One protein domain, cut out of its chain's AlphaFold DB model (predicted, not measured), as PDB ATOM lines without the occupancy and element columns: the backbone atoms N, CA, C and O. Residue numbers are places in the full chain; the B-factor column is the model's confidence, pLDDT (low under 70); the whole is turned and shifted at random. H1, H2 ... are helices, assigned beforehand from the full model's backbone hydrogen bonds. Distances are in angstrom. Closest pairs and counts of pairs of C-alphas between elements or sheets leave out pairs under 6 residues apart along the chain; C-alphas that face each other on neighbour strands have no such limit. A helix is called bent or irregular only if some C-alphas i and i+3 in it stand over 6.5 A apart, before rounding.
ATOM      1  N   THR A   5       5.079  -9.995  12.594       55.09
ATOM      2  CA  THR A   5       4.775  -9.933  14.025       55.09
ATOM      3  C   THR A   5       5.715 -10.796  14.875       55.09
ATOM      4  O   THR A   5       6.180 -10.334  15.915       55.09
ATOM      5  N   ASP A   6       6.089 -11.999  14.422       62.88
ATOM      6  CA  ASP A   6       6.994 -12.906  15.152       62.88
ATOM      7  C   ASP A   6       8.445 -12.408  15.150       62.88
ATOM      8  O   ASP A   6       9.192 -12.616  16.112       62.88
ATOM      9  N   LYS A   7       8.855 -11.714  14.080       64.00
ATOM     10  CA  LYS A   7      10.162 -11.043  14.016       64.00
ATOM     11  C   LYS A   7      10.173  -9.791  14.897       64.00
ATOM     12  O   LYS A   7      11.099  -9.629  15.688       64.00
ATOM     13  N   GLY A   8       9.113  -8.979  14.862       60.03
ATOM     14  CA  GLY A   8       8.945  -7.823  15.755       60.03
ATOM     15  C   GLY A   8       8.982  -8.198  17.244       60.03
ATOM     16  O   GLY A   8       9.643  -7.526  18.035       60.03
ATOM     17  N   LEU A   9       8.375  -9.331  17.612       58.94
ATOM     18  CA  LEU A   9       8.410  -9.896  18.968       58.94
ATOM     19  C   LEU A   9       9.799 -10.385  19.404       58.94
ATOM     20  O   LEU A   9      10.103 -10.373  20.595       58.94
ATOM     21  N   LYS A  10      10.661 -10.815  18.475       58.62
ATOM     22  CA  LYS A  10      12.053 -11.183  18.791       58.62
ATOM     23  C   LYS A  10      12.960  -9.961  18.934       58.62
ATOM     24  O   LYS A  10      13.850  -9.979  19.776       58.62
ATOM     25  N   ILE A  11      12.692  -8.888  18.192       57.72
ATOM     26  CA  ILE A  11      13.400  -7.607  18.330       57.72
ATOM     27  C   ILE A  11      13.033  -6.890  19.638       57.72
ATOM     28  O   ILE A  11      13.920  -6.341  20.290       57.72
ATOM     29  N   SER A  12      11.770  -6.953  20.085       57.03
ATOM     30  CA  SER A  12      11.367  -6.322  21.354       57.03
ATOM     31  C   SER A  12      11.911  -7.032  22.601       57.03
ATOM     32  O   SER A  12      12.017  -6.420  23.661       57.03
ATOM     33  N   LYS A  13      12.319  -8.302  22.474       59.41
ATOM     34  CA  LYS A  13      12.944  -9.084  23.553       59.41
ATOM     35  C   LYS A  13      14.434  -8.796  23.759       59.41
ATOM     36  O   LYS A  13      15.005  -9.296  24.726       59.41
ATOM     37  N   ASN A  14      15.070  -7.987  22.909       67.44
ATOM     38  CA  ASN A  14      16.434  -7.537  23.175       67.44
ATOM     39  C   ASN A  14      16.431  -6.575  24.372       67.44
ATOM     40  O   ASN A  14      15.700  -5.587  24.382       67.44
ATOM     41  N   VAL A  15      17.289  -6.844  25.363       70.25
ATOM     42  CA  VAL A  15      17.472  -6.055  26.604       70.25
ATOM     43  C   VAL A  15      17.555  -4.550  26.328       70.25
ATOM     44  O   VAL A  15      17.023  -3.733  27.075       70.25
ATOM     45  N   LEU A  16      18.160  -4.194  25.197       72.12
ATOM     46  CA  LEU A  16      18.297  -2.829  24.719       72.12
ATOM     47  C   LEU A  16      16.943  -2.130  24.491       72.12
ATOM     48  O   LEU A  16      16.760  -0.991  24.914       72.12
ATOM     49  N   PHE A  17      15.978  -2.810  23.870       73.19
ATOM     50  CA  PHE A  17      14.666  -2.241  23.574       73.19
ATOM     51  C   PHE A  17      13.882  -1.950  24.859       73.19
ATOM     52  O   PHE A  17      13.335  -0.859  25.007       73.19
ATOM     53  N   ASN A  18      13.924  -2.852  25.844       72.94
ATOM     54  CA  ASN A  18      13.294  -2.622  27.148       72.94
ATOM     55  C   ASN A  18      13.914  -1.437  27.909       72.94
ATOM     56  O   ASN A  18      13.193  -0.695  28.575       72.94
ATOM     57  N   VAL A  19      15.224  -1.200  27.772       77.62
ATOM     58  CA  VAL A  19      15.893  -0.019  28.349       77.62
ATOM     59  C   VAL A  19      15.408   1.276  27.689       77.62
ATOM     60  O   VAL A  19      15.140   2.260  28.384       77.62
ATOM     61  N   PHE A  20      15.245   1.282  26.365       76.94
ATOM     62  CA  PHE A  20      14.702   2.438  25.648       76.94
ATOM     63  C   PHE A  20      13.235   2.693  25.992       76.94
ATOM     64  O   PHE A  20      12.872   3.836  26.270       76.94
ATOM     65  N   ILE A  21      12.413   1.645  26.060       76.81
ATOM     66  CA  ILE A  21      10.999   1.758  26.431       76.81
ATOM     67  C   ILE A  21      10.844   2.245  27.874       76.81
ATOM     68  O   ILE A  21      10.026   3.127  28.113       76.81
ATOM     69  N   GLY A  22      11.668   1.775  28.818       76.50
ATOM     70  CA  GLY A  22      11.651   2.246  30.209       76.50
ATOM     71  C   GLY A  22      12.043   3.722  30.370       76.50
ATOM     72  O   GLY A  22      11.502   4.436  31.214       76.50
ATOM     73  N   ARG A  23      12.961   4.223  29.534       73.62
ATOM     74  CA  ARG A  23      13.294   5.657  29.495       73.62
ATOM     75  C   ARG A  23      12.206   6.477  28.803       73.62
ATOM     76  O   ARG A  23      11.888   7.565  29.274       73.62
ATOM     77  N   ALA A  24      11.611   5.950  27.735       74.19
ATOM     78  CA  ALA A  24      10.532   6.606  27.004       74.19
ATOM     79  C   ALA A  24       9.257   6.745  27.854       74.19
ATOM     80  O   ALA A  24       8.669   7.821  27.889       74.19
ATOM     81  N   THR A  25       8.867   5.715  28.613       73.44
ATOM     82  CA  THR A  25       7.714   5.782  29.531       73.44
ATOM     83  C   THR A  25       7.931   6.775  30.670       73.44
ATOM     84  O   THR A  25       7.013   7.515  31.015       73.44
ATOM     85  N   LYS A  26       9.158   6.883  31.198       74.12
ATOM     86  CA  LYS A  26       9.504   7.904  32.202       74.12
ATOM     87  C   LYS A  26       9.413   9.333  31.653       74.12
ATOM     88  O   LYS A  26       9.067  10.246  32.395       74.12
ATOM     89  N   LEU A  27       9.702   9.530  30.365       65.62
ATOM     90  CA  LEU A  27       9.553  10.824  29.688       65.62
ATOM     91  C   LEU A  27       8.082  11.147  29.384       65.62
ATOM     92  O   LEU A  27       7.658  12.281  29.604       65.62
ATOM     93  N   LEU A  28       7.293  10.149  28.968       66.06
ATOM     94  CA  LEU A  28       5.851  10.271  28.702       66.06
ATOM     95  C   LEU A  28       5.025  10.632  29.947       66.06
ATOM     96  O   LEU A  28       3.955  11.216  29.813       66.06
ATOM     97  N   GLY A  29       5.540  10.366  31.152       72.75
ATOM     98  CA  GLY A  29       4.931  10.821  32.407       72.75
ATOM     99  C   GLY A  29       4.963  12.342  32.625       72.75
ATOM    100  O   GLY A  29       4.332  12.832  33.556       72.75
ATOM    101  N   THR A  30       5.674  13.107  31.785       73.88
ATOM    102  CA  THR A  30       5.734  14.577  31.858       73.88
ATOM    103  C   THR A  30       5.360  15.211  30.514       73.88
ATOM    104  O   THR A  30       6.234  15.367  29.657       73.88
ATOM    105  N   PRO A  31       4.093  15.622  30.311       73.00
ATOM    106  CA  PRO A  31       3.602  16.056  28.999       73.00
ATOM    107  C   PRO A  31       4.368  17.267  28.446       73.00
ATOM    108  O   PRO A  31       4.651  17.332  27.254       73.00
ATOM    109  N   PHE A  32       4.801  18.184  29.315       78.88
ATOM    110  CA  PHE A  32       5.535  19.388  28.913       78.88
ATOM    111  C   PHE A  32       6.930  19.104  28.334       78.88
ATOM    112  O   PHE A  32       7.282  19.656  27.297       78.88
ATOM    113  N   LYS A  33       7.722  18.214  28.951       78.81
ATOM    114  CA  LYS A  33       9.082  17.899  28.470       78.81
ATOM    115  C   LYS A  33       9.063  17.202  27.117       78.81
ATOM    116  O   LYS A  33       9.941  17.442  26.295       78.81
ATOM    117  N   VAL A  34       8.063  16.353  26.890       81.19
ATOM    118  CA  VAL A  34       7.881  15.665  25.610       81.19
ATOM    119  C   VAL A  34       7.619  16.683  24.509       81.19
ATOM    120  O   VAL A  34       8.299  16.644  23.493       81.19
ATOM    121  N   VAL A  35       6.717  17.642  24.733       83.25
ATOM    122  CA  VAL A  35       6.427  18.701  23.757       83.25
ATOM    123  C   VAL A  35       7.663  19.561  23.478       83.25
ATOM    124  O   VAL A  35       7.951  19.832  22.318       83.25
ATOM    125  N   THR A  36       8.449  19.930  24.494       84.44
ATOM    126  CA  THR A  36       9.685  20.707  24.286       84.44
ATOM    127  C   THR A  36      10.727  19.938  23.477       84.44
ATOM    128  O   THR A  36      11.285  20.491  22.538       84.44
ATOM    129  N   ILE A  37      10.965  18.660  23.788       85.75
ATOM    130  CA  ILE A  37      11.919  17.826  23.039       85.75
ATOM    131  C   ILE A  37      11.423  17.587  21.612       85.75
ATOM    132  O   ILE A  37      12.221  17.610  20.678       85.75
ATOM    133  N   LEU A  38      10.119  17.365  21.431       84.50
ATOM    134  CA  LEU A  38       9.516  17.194  20.112       84.50
ATOM    135  C   LEU A  38       9.634  18.470  19.281       84.50
ATOM    136  O   LEU A  38       9.994  18.369  18.116       84.50
ATOM    137  N   ASN A  39       9.405  19.642  19.875       88.25
ATOM    138  CA  ASN A  39       9.569  20.926  19.197       88.25
ATOM    139  C   ASN A  39      11.043  21.221  18.900       88.25
ATOM    140  O   ASN A  39      11.359  21.583  17.781       88.25
ATOM    141  N   GLU A  40      11.973  20.963  19.822       87.56
ATOM    142  CA  GLU A  40      13.405  21.168  19.573       87.56
ATOM    143  C   GLU A  40      13.955  20.193  18.517       87.56
ATOM    144  O   GLU A  40      14.793  20.552  17.686       87.56
ATOM    145  N   ALA A  41      13.470  18.949  18.505       82.88
ATOM    146  CA  ALA A  41      13.776  17.993  17.450       82.88
ATOM    147  C   ALA A  41      13.151  18.427  16.122       82.88
ATOM    148  O   ALA A  41      13.835  18.374  15.103       82.88
ATOM    149  N   ALA A  42      11.889  18.867  16.129       80.25
ATOM    150  CA  ALA A  42      11.187  19.380  14.959       80.25
ATOM    151  C   ALA A  42      11.880  20.621  14.396       80.25
ATOM    152  O   ALA A  42      12.076  20.669  13.193       80.25
ATOM    153  N   ASP A  43      12.363  21.541  15.225       84.00
ATOM    154  CA  ASP A  43      13.116  22.725  14.811       84.00
ATOM    155  C   ASP A  43      14.487  22.339  14.247       84.00
ATOM    156  O   ASP A  43      14.841  22.764  13.151       84.00
ATOM    157  N   LYS A  44      15.228  21.416  14.882       77.75
ATOM    158  CA  LYS A  44      16.479  20.857  14.316       77.75
ATOM    159  C   LYS A  44      16.250  20.026  13.050       77.75
ATOM    160  O   LYS A  44      17.191  19.778  12.294       77.75
ATOM    161  N   LEU A  45      15.024  19.547  12.831       70.12
ATOM    162  CA  LEU A  45      14.563  18.845  11.633       70.12
ATOM    163  C   LEU A  45      13.994  19.806  10.578       70.12
ATOM    164  O   LEU A  45      14.056  19.471   9.406       70.12
ATOM    165  N   ALA A  46      13.465  20.968  10.947       71.12
ATOM    166  CA  ALA A  46      12.868  21.965  10.058       71.12
ATOM    167  C   ALA A  46      13.926  22.946   9.550       71.12
ATOM    168  O   ALA A  46      13.948  23.282   8.369       71.12
ATOM    169  N   ASP A  47      14.919  23.254  10.382       68.50
ATOM    170  CA  ASP A  47      16.171  23.884   9.969       68.50
ATOM    171  C   ASP A  47      16.950  22.984   8.976       68.50
ATOM    172  O   ASP A  47      17.815  23.435   8.219       68.50
ATOM    173  N   LYS A  48      16.548  21.703   8.835       56.88
ATOM    174  CA  LYS A  48      16.930  20.843   7.698       56.88
ATOM    175  C   LYS A  48      16.307  21.247   6.365       56.88
ATOM    176  O   LYS A  48      16.598  20.566   5.391       56.88
ATOM    177  N   GLY A  49      15.574  22.353   6.237       58.50
ATOM    178  CA  GLY A  49      15.452  23.034   4.944       58.50
ATOM    179  C   GLY A  49      16.841  23.270   4.323       58.50
ATOM    180  O   GLY A  49      17.057  23.006   3.139       58.50
ATOM    181  N   SER A  50      17.840  23.590   5.156       61.41
ATOM    182  CA  SER A  50      19.256  23.609   4.768       61.41
ATOM    183  C   SER A  50      19.805  22.220   4.403       61.41
ATOM    184  O   SER A  50      20.553  22.082   3.434       61.41
ATOM    185  N   LYS A  51      19.411  21.160   5.125       70.94
ATOM    186  CA  LYS A  51      19.805  19.773   4.824       70.94
ATOM    187  C   LYS A  51      19.192  19.299   3.510       70.94
ATOM    188  O   LYS A  51      19.892  18.642   2.762       70.94
ATOM    189  N   THR A  52      17.950  19.660   3.187       78.19
ATOM    190  CA  THR A  52      17.293  19.375   1.903       78.19
ATOM    191  C   THR A  52      18.062  20.011   0.749       78.19
ATOM    192  O   THR A  52      18.296  19.347  -0.256       78.19
ATOM    193  N   ASN A  53      18.547  21.247   0.915       79.75
ATOM    194  CA  ASN A  53      19.434  21.882  -0.064       79.75
ATOM    195  C   ASN A  53      20.782  21.152  -0.184       79.75
ATOM    196  O   ASN A  53      21.235  20.900  -1.295       79.75
ATOM    197  N   LYS A  54      21.387  20.725   0.933       81.31
ATOM    198  CA  LYS A  54      22.616  19.909   0.921       81.31
ATOM    199  C   LYS A  54      22.403  18.526   0.296       81.31
ATOM    200  O   LYS A  54      23.270  18.049  -0.424       81.31
ATOM    201  N   PHE A  55      21.256  17.888   0.527       81.38
ATOM    202  CA  PHE A  55      20.887  16.622  -0.105       81.38
ATOM    203  C   PHE A  55      20.707  16.809  -1.607       81.38
ATOM    204  O   PHE A  55      21.258  16.025  -2.365       81.38
ATOM    205  N   ARG A  56      20.011  17.867  -2.046       84.00
ATOM    206  CA  ARG A  56      19.919  18.226  -3.469       84.00
ATOM    207  C   ARG A  56      21.298  18.450  -4.078       84.00
ATOM    208  O   ARG A  56      21.599  17.845  -5.093       84.00
ATOM    209  N   GLN A  57      22.165  19.200  -3.401       83.62
ATOM    210  CA  GLN A  57      23.548  19.406  -3.825       83.62
ATOM    211  C   GLN A  57      24.322  18.081  -3.937       83.62
ATOM    212  O   GLN A  57      25.098  17.904  -4.873       83.62
ATOM    213  N   LEU A  58      24.096  17.137  -3.019       81.50
ATOM    214  CA  LEU A  58      24.717  15.813  -3.046       81.50
ATOM    215  C   LEU A  58      24.180  14.950  -4.199       81.50
ATOM    216  O   LEU A  58      24.966  14.307  -4.893       81.50
ATOM    217  N   PHE A  59      22.867  14.982  -4.451       83.50
ATOM    218  CA  PHE A  59      22.248  14.328  -5.606       83.50
ATOM    219  C   PHE A  59      22.737  14.936  -6.925       83.50
ATOM    220  O   PHE A  59      23.082  14.191  -7.836       83.50
ATOM    221  N   ASP A  60      22.856  16.259  -7.019       84.88
ATOM    222  CA  ASP A  60      23.401  16.943  -8.195       84.88
ATOM    223  C   ASP A  60      24.856  16.543  -8.448       84.88
ATOM    224  O   ASP A  60      25.256  16.309  -9.589       84.88
ATOM    225  N   VAL A  61      25.652  16.419  -7.383       84.12
ATOM    226  CA  VAL A  61      27.024  15.904  -7.451       84.12
ATOM    227  C   VAL A  61      27.051  14.454  -7.936       84.12
ATOM    228  O   VAL A  61      27.821  14.138  -8.843       84.12
ATOM    229  N   ALA A  62      26.191  13.585  -7.404       83.38
ATOM    230  CA  ALA A  62      26.085  12.198  -7.851       83.38
ATOM    231  C   ALA A  62      25.668  12.108  -9.332       83.38
ATOM    232  O   ALA A  62      26.264  11.356 -10.102       83.38
ATOM    233  N   LEU A  63      24.715  12.931  -9.777       86.19
ATOM    234  CA  LEU A  63      24.317  13.022 -11.184       86.19
ATOM    235  C   LEU A  63      25.448  13.563 -12.074       86.19
ATOM    236  O   LEU A  63      25.608  13.103 -13.208       86.19
ATOM    237  N   THR A  64      26.257  14.517 -11.596       88.06
ATOM    238  CA  THR A  64      27.489  14.940 -12.287       88.06
ATOM    239  C   THR A  64      28.469  13.771 -12.416       88.06
ATOM    240  O   THR A  64      29.028  13.574 -13.492       88.06
ATOM    241  N   LEU A  65      28.640  12.961 -11.369       85.25
ATOM    242  CA  LEU A  65      29.519  11.790 -11.390       85.25
ATOM    243  C   LEU A  65      29.064  10.759 -12.435       85.25
ATOM    244  O   LEU A  65      29.881  10.270 -13.213       85.25
ATOM    245  N   VAL A  66      27.760  10.482 -12.521       86.94
ATOM    246  CA  VAL A  66      27.190   9.589 -13.547       86.94
ATOM    247  C   VAL A  66      27.478  10.111 -14.956       86.94
ATOM    248  O   VAL A  66      27.899   9.347 -15.827       86.94
ATOM    249  N   ARG A  67      27.291  11.418 -15.191       88.19
ATOM    250  CA  ARG A  67      27.612  12.051 -16.480       88.19
ATOM    251  C   ARG A  67      29.098  11.947 -16.814       88.19
ATOM    252  O   ARG A  67      29.433  11.593 -17.938       88.19
ATOM    253  N   MET A  68      29.971  12.166 -15.836       87.06
ATOM    254  CA  MET A  68      31.419  12.029 -15.996       87.06
ATOM    255  C   MET A  68      31.823  10.609 -16.403       87.06
ATOM    256  O   MET A  68      32.565  10.435 -17.368       87.06
ATOM    257  N   VAL A  69      31.291   9.591 -15.721       86.25
ATOM    258  CA  VAL A  69      31.536   8.183 -16.069       86.25
ATOM    259  C   VAL A  69      31.036   7.880 -17.483       86.25
ATOM    260  O   VAL A  69      31.731   7.222 -18.254       86.25
ATOM    261  N   ARG A  70      29.867   8.405 -17.869       87.38
ATOM    262  CA  ARG A  70      29.336   8.249 -19.229       87.38
ATOM    263  C   ARG A  70      30.258   8.870 -20.283       87.38
ATOM    264  O   ARG A  70      30.569   8.196 -21.260       87.38
ATOM    265  N   SER A  71      30.731  10.101 -20.079       85.88
ATOM    266  CA  SER A  71      31.662  10.778 -20.999       85.88
ATOM    267  C   SER A  71      33.024  10.084 -21.084       85.88
ATOM    268  O   SER A  71      33.660  10.095 -22.138       85.88
ATOM    269  N   PHE A  72      33.455   9.426 -20.004       86.44
ATOM    270  CA  PHE A  72      34.647   8.581 -20.011       86.44
ATOM    271  C   PHE A  72      34.456   7.316 -20.863       86.44
ATOM    272  O   PHE A  72      35.339   6.966 -21.644       86.44
ATOM    273  N   ILE A  73      33.294   6.655 -20.766       86.00
ATOM    274  CA  ILE A  73      32.961   5.470 -21.581       86.00
ATOM    275  C   ILE A  73      32.845   5.836 -23.068       86.00
ATOM    276  O   ILE A  73      33.324   5.081 -23.913       86.00
ATOM    277  N   SER A  74      32.258   6.994 -23.392       85.88
ATOM    278  CA  SER A  74      32.197   7.508 -24.771       85.88
ATOM    279  C   SER A  74      33.578   7.846 -25.346       85.88
ATOM    280  O   SER A  74      33.756   7.838 -26.561       85.88
ATOM    281  N   GLY A  75      34.568   8.110 -24.488       83.06
ATOM    282  CA  GLY A  75      35.928   8.475 -24.883       83.06
ATOM    283  C   GLY A  75      36.141   9.970 -25.142       83.06
ATOM    284  O   GLY A  75      37.264  10.354 -25.468       83.06
ATOM    285  N   ASP A  76      35.109  10.799 -24.949       82.69
ATOM    286  CA  ASP A  76      35.159  12.258 -25.118       82.69
ATOM    287  C   ASP A  76      35.971  12.938 -24.005       82.69
ATOM    288  O   ASP A  76      36.585  13.983 -24.218       82.69
ATOM    289  N   TYR A  77      36.009  12.322 -22.818       82.38
ATOM    290  CA  TYR A  77      36.752  12.815 -21.661       82.38
ATOM    291  C   TYR A  77      37.795  11.793 -21.194       82.38
ATOM    292  O   TYR A  77      37.449  10.734 -20.668       82.38
ATOM    293  N   ARG A  78      39.086  12.097 -21.397       79.25
ATOM    294  CA  ARG A  78      40.221  11.211 -21.046       79.25
ATOM    295  C   ARG A  78      41.228  11.820 -20.068       79.25
ATOM    296  O   ARG A  78      42.095  11.089 -19.594       79.25
ATOM    297  N   ASP A  79      41.081  13.097 -19.720       76.00
ATOM    298  CA  ASP A  79      41.892  13.792 -18.708       76.00
ATOM    299  C   ASP A  79      41.392  13.501 -17.285       76.00
ATOM    300  O   ASP A  79      41.092  14.398 -16.500       76.00
ATOM    301  N   ILE A  80      41.270  12.216 -16.953       79.19
ATOM    302  CA  ILE A  80      40.883  11.760 -15.620       79.19
ATOM    303  C   ILE A  80      41.750  10.581 -15.190       79.19
ATOM    304  O   ILE A  80      42.087   9.698 -15.987       79.19
ATOM    305  N   SER A  81      42.120  10.549 -13.908       80.75
ATOM    306  CA  SER A  81      42.833   9.401 -13.359       80.75
ATOM    307  C   SER A  81      41.929   8.171 -13.405       80.75
ATOM    308  O   SER A  81      40.781   8.201 -12.960       80.75
ATOM    309  N   LYS A  82      42.460   7.047 -13.899       77.88
ATOM    310  CA  LYS A  82      41.734   5.765 -13.903       77.88
ATOM    311  C   LYS A  82      41.268   5.384 -12.496       77.88
ATOM    312  O   LYS A  82      40.189   4.825 -12.353       77.88
ATOM    313  N   SER A  83      42.055   5.735 -11.475       78.25
ATOM    314  CA  SER A  83      41.688   5.527 -10.073       78.25
ATOM    315  C   SER A  83      40.410   6.283  -9.715       78.25
ATOM    316  O   SER A  83      39.521   5.694  -9.118       78.25
ATOM    317  N   THR A  84      40.271   7.545 -10.136       81.44
ATOM    318  CA  THR A  84      39.063   8.348  -9.896       81.44
ATOM    319  C   THR A  84      37.832   7.704 -10.528       81.44
ATOM    320  O   THR A  84      36.778   7.634  -9.900       81.44
ATOM    321  N   VAL A  85      37.952   7.212 -11.767       82.12
ATOM    322  CA  VAL A  85      36.834   6.566 -12.471       82.12
ATOM    323  C   VAL A  85      36.407   5.289 -11.752       82.12
ATOM    324  O   VAL A  85      35.217   5.092 -11.529       82.12
ATOM    325  N   VAL A  86      37.365   4.445 -11.355       84.44
ATOM    326  CA  VAL A  86      37.092   3.197 -10.624       84.44
ATOM    327  C   VAL A  86      36.429   3.486  -9.282       84.44
ATOM    328  O   VAL A  86      35.397   2.894  -8.980       84.44
ATOM    329  N   THR A  87      36.963   4.429  -8.506       81.31
ATOM    330  CA  THR A  87      36.366   4.820  -7.227       81.31
ATOM    331  C   THR A  87      34.969   5.411  -7.427       81.31
ATOM    332  O   THR A  87      34.055   5.111  -6.665       81.31
ATOM    333  N   GLY A  88      34.769   6.236  -8.460       83.31
ATOM    334  CA  GLY A  88      33.467   6.840  -8.748       83.31
ATOM    335  C   GLY A  88      32.430   5.784  -9.119       83.31
ATOM    336  O   GLY A  88      31.288   5.847  -8.667       83.31
ATOM    337  N   LEU A  89      32.850   4.771  -9.880       82.38
ATOM    338  CA  LEU A  89      32.033   3.607 -10.194       82.38
ATOM    339  C   LEU A  89      31.708   2.795  -8.936       82.38
ATOM    340  O   LEU A  89      30.560   2.405  -8.768       82.38
ATOM    341  N   ALA A  90      32.680   2.580  -8.043       82.69
ATOM    342  CA  ALA A  90      32.488   1.850  -6.790       82.69
ATOM    343  C   ALA A  90      31.457   2.534  -5.879       82.69
ATOM    344  O   ALA A  90      30.561   1.874  -5.361       82.69
ATOM    345  N   VAL A  91      31.526   3.861  -5.751       79.62
ATOM    346  CA  VAL A  91      30.550   4.644  -4.976       79.62
ATOM    347  C   VAL A  91      29.172   4.623  -5.636       79.62
ATOM    348  O   VAL A  91      28.161   4.506  -4.952       79.62
ATOM    349  N   LEU A  92      29.099   4.687  -6.967       78.75
ATOM    350  CA  LEU A  92      27.823   4.561  -7.668       78.75
ATOM    351  C   LEU A  92      27.211   3.163  -7.482       78.75
ATOM    352  O   LEU A  92      26.008   3.049  -7.261       78.75
ATOM    353  N   LEU A  93      28.033   2.111  -7.527       80.38
ATOM    354  CA  LEU A  93      27.614   0.732  -7.275       80.38
ATOM    355  C   LEU A  93      27.113   0.557  -5.835       80.38
ATOM    356  O   LEU A  93      26.086  -0.084  -5.629       80.38
ATOM    357  N   TYR A  94      27.795   1.187  -4.872       72.62
ATOM    358  CA  TYR A  94      27.385   1.240  -3.467       72.62
ATOM    359  C   TYR A  94      25.989   1.854  -3.306       72.62
ATOM    360  O   TYR A  94      25.132   1.300  -2.626       72.62
ATOM    361  N   VAL A  95      25.718   2.965  -3.999       68.38
ATOM    362  CA  VAL A  95      24.405   3.631  -3.962       68.38
ATOM    363  C   VAL A  95      23.313   2.814  -4.671       68.38
ATOM    364  O   VAL A  95      22.160   2.842  -4.245       68.38
ATOM    365  N   LEU A  96      23.646   2.092  -5.750       67.56
ATOM    366  CA  LEU A  96      22.691   1.280  -6.521       67.56
ATOM    367  C   LEU A  96      22.307  -0.038  -5.833       67.56
ATOM    368  O   LEU A  96      21.203  -0.531  -6.060       67.56
ATOM    369  N   SER A  97      23.185  -0.594  -4.997       65.69
ATOM    370  CA  SER A  97      22.894  -1.767  -4.169       65.69
ATOM    371  C   SER A  97      23.054  -1.413  -2.688       65.69
ATOM    372  O   SER A  97      24.067  -1.764  -2.081       65.69
ATOM    373  N   PRO A  98      22.066  -0.744  -2.064       54.19
ATOM    374  CA  PRO A  98      22.137  -0.342  -0.656       54.19
ATOM    375  C   PRO A  98      22.062  -1.527   0.337       54.19
ATOM    376  O   PRO A  98      21.676  -1.335   1.485       54.19
ATOM    377  N   ILE A  99      22.356  -2.762  -0.094       58.56
ATOM    378  CA  ILE A  99      22.044  -3.999   0.640       58.56
ATOM    379  C   ILE A  99      23.271  -4.903   0.873       58.56
ATOM    380  O   ILE A  99      23.242  -5.699   1.805       58.56
ATOM    381  N   ASP A 100      24.362  -4.800   0.107       62.59
ATOM    382  CA  ASP A 100      25.204  -5.997  -0.094       62.59
ATOM    383  C   ASP A 100      26.580  -6.057   0.607       62.59
ATOM    384  O   ASP A 100      27.450  -6.783   0.140       62.59
ATOM    385  N   LEU A 101      26.827  -5.352   1.728       53.53
ATOM    386  CA  LEU A 101      28.123  -5.481   2.443       53.53
ATOM    387  C   LEU A 101      28.111  -5.502   3.980       53.53
ATOM    388  O   LEU A 101      29.171  -5.695   4.575       53.53
ATOM    389  N   VAL A 102      26.958  -5.410   4.651       56.72
ATOM    390  CA  VAL A 102      26.894  -5.650   6.105       56.72
ATOM    391  C   VAL A 102      25.842  -6.716   6.404       56.72
ATOM    392  O   VAL A 102      24.653  -6.405   6.457       56.72
ATOM    393  N   PRO A 103      26.253  -7.977   6.630       49.72
ATOM    394  CA  PRO A 103      25.379  -8.983   7.205       49.72
ATOM    395  C   PRO A 103      25.006  -8.571   8.640       49.72
ATOM    396  O   PRO A 103      25.799  -8.699   9.569       49.72
ATOM    397  N   ASP A 104      23.813  -8.000   8.794       60.25
ATOM    398  CA  ASP A 104      22.831  -8.155   9.883       60.25
ATOM    399  C   ASP A 104      23.251  -8.238  11.380       60.25
ATOM    400  O   ASP A 104      22.428  -8.668  12.189       60.25
ATOM    401  N   PHE A 105      24.445  -7.806  11.837       56.53
ATOM    402  CA  PHE A 105      24.833  -8.045  13.253       56.53
ATOM    403  C   PHE A 105      25.506  -6.926  14.061       56.53
ATOM    404  O   PHE A 105      25.686  -7.116  15.265       56.53
ATOM    405  N   ILE A 106      25.839  -5.754  13.503       64.69
ATOM    406  CA  ILE A 106      26.518  -4.706  14.295       64.69
ATOM    407  C   ILE A 106      25.791  -3.354  14.199       64.69
ATOM    408  O   ILE A 106      26.125  -2.533  13.345       64.69
ATOM    409  N   PRO A 107      24.837  -3.075  15.114       58.38
ATOM    410  CA  PRO A 107      24.005  -1.869  15.077       58.38
ATOM    411  C   PRO A 107      24.763  -0.532  15.195       58.38
ATOM    412  O   PRO A 107      24.163   0.519  14.997       58.38
ATOM    413  N   VAL A 108      26.057  -0.547  15.540       66.38
ATOM    414  CA  VAL A 108      26.877   0.663  15.757       66.38
ATOM    415  C   VAL A 108      27.932   0.870  14.663       66.38
ATOM    416  O   VAL A 108      28.261   2.009  14.348       66.38
ATOM    417  N   VAL A 109      28.447  -0.201  14.050       66.81
ATOM    418  CA  VAL A 109      29.555  -0.116  13.079       66.81
ATOM    419  C   VAL A 109      29.071   0.318  11.695       66.81
ATOM    420  O   VAL A 109      29.770   1.083  11.039       66.81
ATOM    421  N   GLY A 110      27.852  -0.064  11.292       66.69
ATOM    422  CA  GLY A 110      27.297   0.332   9.988       66.69
ATOM    423  C   GLY A 110      27.216   1.852   9.797       66.69
ATOM    424  O   GLY A 110      27.652   2.372   8.779       66.69
ATOM    425  N   PHE A 111      26.772   2.594  10.819       70.12
ATOM    426  CA  PHE A 111      26.652   4.057  10.726       70.12
ATOM    427  C   PHE A 111      27.995   4.790  10.643       70.12
ATOM    428  O   PHE A 111      28.069   5.881  10.077       70.12
ATOM    429  N   LEU A 112      29.045   4.237  11.253       77.25
ATOM    430  CA  LEU A 112      30.358   4.875  11.282       77.25
ATOM    431  C   LEU A 112      31.061   4.750   9.925       77.25
ATOM    432  O   LEU A 112      31.715   5.699   9.490       77.25
ATOM    433  N   ASP A 113      30.891   3.613   9.254       74.19
ATOM    434  CA  ASP A 113      31.435   3.377   7.918       74.19
ATOM    435  C   ASP A 113      30.779   4.287   6.873       74.19
ATOM    436  O   ASP A 113      31.479   5.000   6.159       74.19
ATOM    437  N   ASP A 114      29.446   4.401   6.885       74.00
ATOM    438  CA  ASP A 114      28.708   5.318   6.006       74.00
ATOM    439  C   ASP A 114      29.196   6.772   6.124       74.00
ATOM    440  O   ASP A 114      29.412   7.468   5.126       74.00
ATOM    441  N   LEU A 115      29.400   7.249   7.355       80.31
ATOM    442  CA  LEU A 115      29.906   8.601   7.609       80.31
ATOM    443  C   LEU A 115      31.356   8.772   7.151       80.31
ATOM    444  O   LEU A 115      31.711   9.821   6.604       80.31
ATOM    445  N   SER A 116      32.181   7.746   7.352       81.69
ATOM    446  CA  SER A 116      33.582   7.740   6.934       81.69
ATOM    447  C   SER A 116      33.702   7.742   5.408       81.69
ATOM    448  O   SER A 116      34.464   8.535   4.852       81.69
ATOM    449  N   LEU A 117      32.887   6.936   4.722       80.38
ATOM    450  CA  LEU A 117      32.822   6.860   3.268       80.38
ATOM    451  C   LEU A 117      32.377   8.192   2.658       80.38
ATOM    452  O   LEU A 117      33.026   8.685   1.738       80.38
ATOM    453  N   ILE A 118      31.316   8.812   3.187       80.19
ATOM    454  CA  ILE A 118      30.828  10.114   2.703       80.19
ATOM    455  C   ILE A 118      31.878  11.211   2.921       80.19
ATOM    456  O   ILE A 118      32.119  12.018   2.020       80.19
ATOM    457  N   GLY A 119      32.518  11.246   4.095       84.38
ATOM    458  CA  GLY A 119      33.563  12.224   4.401       84.38
ATOM    459  C   GLY A 119      34.770  12.094   3.470       84.38
ATOM    460  O   GLY A 119      35.224  13.083   2.889       84.38
ATOM    461  N   TRP A 120      35.245  10.865   3.261       84.56
ATOM    462  CA  TRP A 120      36.331  10.582   2.326       84.56
ATOM    463  C   TRP A 120      35.948  10.904   0.875       84.56
ATOM    464  O   TRP A 120      36.718  11.549   0.159       84.56
ATOM    465  N   PHE A 121      34.732  10.539   0.457       82.56
ATOM    466  CA  PHE A 121      34.193  10.834  -0.870       82.56
ATOM    467  C   PHE A 121      34.170  12.340  -1.157       82.56
ATOM    468  O   PHE A 121      34.646  12.779  -2.206       82.56
ATOM    469  N   MET A 122      33.672  13.147  -0.214       79.88
ATOM    470  CA  MET A 122      33.643  14.605  -0.355       79.88
ATOM    471  C   MET A 122      35.044  15.179  -0.599       79.88
ATOM    472  O   MET A 122      35.200  16.034  -1.468       79.88
ATOM    473  N   GLY A 123      36.066  14.697   0.109       82.12
ATOM    474  CA  GLY A 123      37.444  15.151  -0.093       82.12
ATOM    475  C   GLY A 123      38.041  14.695  -1.428       82.12
ATOM    476  O   GLY A 123      38.606  15.503  -2.162       82.12
ATOM    477  N   HIS A 124      37.888  13.413  -1.765       83.06
ATOM    478  CA  HIS A 124      38.539  12.809  -2.929       83.06
ATOM    479  C   HIS A 124      37.945  13.278  -4.266       83.06
ATOM    480  O   HIS A 124      38.677  13.505  -5.228       83.06
ATOM    481  N   PHE A 125      36.624  13.470  -4.336       81.94
ATOM    482  CA  PHE A 125      35.940  13.761  -5.598       81.94
ATOM    483  C   PHE A 125      35.722  15.244  -5.875       81.94
ATOM    484  O   PHE A 125      35.494  15.600  -7.030       81.94
ATOM    485  N   SER A 126      35.811  16.127  -4.876       83.56
ATOM    486  CA  SER A 126      35.550  17.562  -5.078       83.56
ATOM    487  C   SER A 126      36.435  18.180  -6.168       83.56
ATOM    488  O   SER A 126      35.951  18.951  -7.001       83.56
ATOM    489  N   THR A 127      37.713  17.798  -6.221       84.44
ATOM    490  CA  THR A 127      38.657  18.279  -7.239       84.44
ATOM    491  C   THR A 127      38.303  17.758  -8.631       84.44
ATOM    492  O   THR A 127      38.275  18.521  -9.595       84.44
ATOM    493  N   GLU A 128      37.983  16.472  -8.739       86.19
ATOM    494  CA  GLU A 128      37.715  15.804 -10.014       86.19
ATOM    495  C   GLU A 128      36.363  16.233 -10.601       86.19
ATOM    496  O   GLU A 128      36.263  16.516 -11.793       86.19
ATOM    497  N   ILE A 129      35.343  16.404  -9.753       87.62
ATOM    498  CA  ILE A 129      34.041  16.963 -10.140       87.62
ATOM    499  C   ILE A 129      34.206  18.387 -10.670       87.62
ATOM    500  O   ILE A 129      33.589  18.745 -11.671       87.62
ATOM    501  N   THR A 130      35.035  19.205 -10.018       87.50
ATOM    502  CA  THR A 130      35.291  20.578 -10.469       87.50
ATOM    503  C   THR A 130      35.961  20.583 -11.839       87.50
ATOM    504  O   THR A 130      35.490  21.273 -12.741       87.50
ATOM    505  N   ARG A 131      36.994  19.751 -12.033       86.38
ATOM    506  CA  ARG A 131      37.665  19.581 -13.333       86.38
ATOM    507  C   ARG A 131      36.691  19.145 -14.423       86.38
ATOM    508  O   ARG A 131      36.641  19.768 -15.484       86.38
ATOM    509  N   PHE A 132      35.862  18.144 -14.141       88.88
ATOM    510  CA  PHE A 132      34.853  17.686 -15.089       88.88
ATOM    511  C   PHE A 132      33.842  18.784 -15.427       88.88
ATOM    512  O   PHE A 132      33.567  19.003 -16.598       88.88
ATOM    513  N   ARG A 133      33.332  19.531 -14.438       89.31
ATOM    514  CA  ARG A 133      32.398  20.649 -14.674       89.31
ATOM    515  C   ARG A 133      33.018  21.752 -15.525       89.31
ATOM    516  O   ARG A 133      32.342  22.289 -16.396       89.31
ATOM    517  N   THR A 134      34.294  22.076 -15.305       89.00
ATOM    518  CA  THR A 134      34.998  23.056 -16.146       89.00
ATOM    519  C   THR A 134      35.146  22.562 -17.580       89.00
ATOM    520  O   THR A 134      34.871  23.315 -18.509       89.00
ATOM    521  N   TRP A 135      35.492  21.287 -17.775       89.44
ATOM    522  CA  TRP A 135      35.538  20.688 -19.105       89.44
ATOM    523  C   TRP A 135      34.150  20.630 -19.757       89.44
ATOM    524  O   TRP A 135      34.026  20.991 -20.918       89.44
ATOM    525  N   GLU A 136      33.102  20.253 -19.022       87.81
ATOM    526  CA  GLU A 136      31.721  20.179 -19.520       87.81
ATOM    527  C   GLU A 136      31.219  21.563 -19.953       87.81
ATOM    528  O   GLU A 136      30.564  21.678 -20.985       87.81
ATOM    529  N   ALA A 137      31.577  22.627 -19.226       87.75
ATOM    530  CA  ALA A 137      31.263  24.000 -19.616       87.75
ATOM    531  C   ALA A 137      31.973  24.414 -20.919       87.75
ATOM    532  O   ALA A 137      31.356  25.030 -21.786       87.75
ATOM    533  N   LEU A 138      33.246  24.038 -21.087       87.00
ATOM    534  CA  LEU A 138      34.017  24.303 -22.310       87.00
ATOM    535  C   LEU A 138      33.517  23.465 -23.500       87.00
ATOM    536  O   LEU A 138      33.378  23.977 -24.608       87.00
ATOM    537  N   ALA A 139      33.196  22.191 -23.269       82.44
ATOM    538  CA  ALA A 139      32.644  21.282 -24.268       82.44
ATOM    539  C   ALA A 139      31.218  21.692 -24.674       82.44
ATOM    540  O   ALA A 139      30.890  21.707 -25.858       82.44
ATOM    541  N   GLY A 140      30.385  22.109 -23.719       72.19
ATOM    542  CA  GLY A 140      29.042  22.633 -23.966       72.19
ATOM    543  C   GLY A 140      29.050  23.954 -24.734       72.19
ATOM    544  O   GLY A 140      28.204  24.154 -25.598       72.19
ATOM    545  N   ALA A 141      30.044  24.815 -24.498       61.62
ATOM    546  CA  ALA A 141      30.259  26.024 -25.294       61.62
ATOM    547  C   ALA A 141      30.721  25.722 -26.734       61.62
ATOM    548  O   ALA A 141      30.504  26.533 -27.633       61.62
ATOM    549  N   SER A 142      31.336  24.554 -26.966       50.81
ATOM    550  CA  SER A 142      31.798  24.120 -28.292       50.81
ATOM    551  C   SER A 142      30.708  23.500 -29.173       50.81
ATOM    552  O   SER A 142      30.934  23.319 -30.368       50.81
ATOM    553  N   LEU A 143      29.513  23.238 -28.630       50.19
ATOM    554  CA  LEU A 143      28.298  23.119 -29.430       50.19
ATOM    555  C   LEU A 143      27.774  24.540 -29.616       50.19
ATOM    556  O   LEU A 143      27.167  25.087 -28.691       50.19
TER     557      LEU A 143
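This is residues 5 to 143 of the 224 residues of the protein "DUF1232 domain-containing protein" of Hymenobacter lapidarius (UniProt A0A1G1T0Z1). H4, H5 and the bent helix H6 form a loose, open cluster in which H5 and the arm H6b pack on H4, and from the start of H4 a bent arm of H3, H2 and H1 reaches away. The printed part has 139 residues with six named helices, H1 to H6 in order, and no named strand; the class is all helix. It is extended, with a radius of gyration of the C-alphas of 22.1 A and spans of 67 by 34 by 25 A.

By its hydrogen bonds H6, residues 109 to 141, was assigned as one helix, but it is bent: C-alphas 124 and 127 are 7.0 A apart, and its arms H6a, residues 109 to 124, and H6b, residues 127 to 141, stand at a steep tilt of 50 degrees. Residues 129 to 133 of H6b touch residues 61 to 68 of H4, residues 49 to 74; the closest C-alphas, of Met 68 and Phe 132, are 6.7 A apart. H5, residues 82 to 96, touches residues 62 to 69 of H4, opposite ways at a steep tilt of 54 degrees; the closest C-alphas, of Val 69 and Val 85, are 6.6 A apart. H5 and H6a are near each other. H3, residues 31 to 46, and H4 meet only through their link. H2, residues 15 to 28, and H3 only just touch, with 3 pairs of C-alphas within 8 A, and only at the corner; the closest are Leu 28 and Val 34, 6.5 A. H1, residues 5 to 12, is close to but not clearly touching H2, about perpendicular at 82 degrees. In H1 to H5, H6a and H6b every O i to N i+4 pair is within hydrogen-bond range.

H6a begins at C-alpha 109 (29.555, -0.116, 13.079) and H6b ends at C-alpha 141 (30.259, 26.024, -25.294); they measure 22.5 and 21.4 A. H4 measures 37.5 A, H3 21.9 A, H5 20.9 A and H2 20.1 A. H1 begins at C-alpha 5 (4.775, -9.933, 14.025).

The farthest C-alphas, of Gly 29 and Ser 142, are 67.7 A apart. The printed part has no cut; the link H5 to H6 is long. Residues 5 to 14, 27 to 28, 47 to 50, 95 to 110 and 141 to 143 have pLDDT under 70.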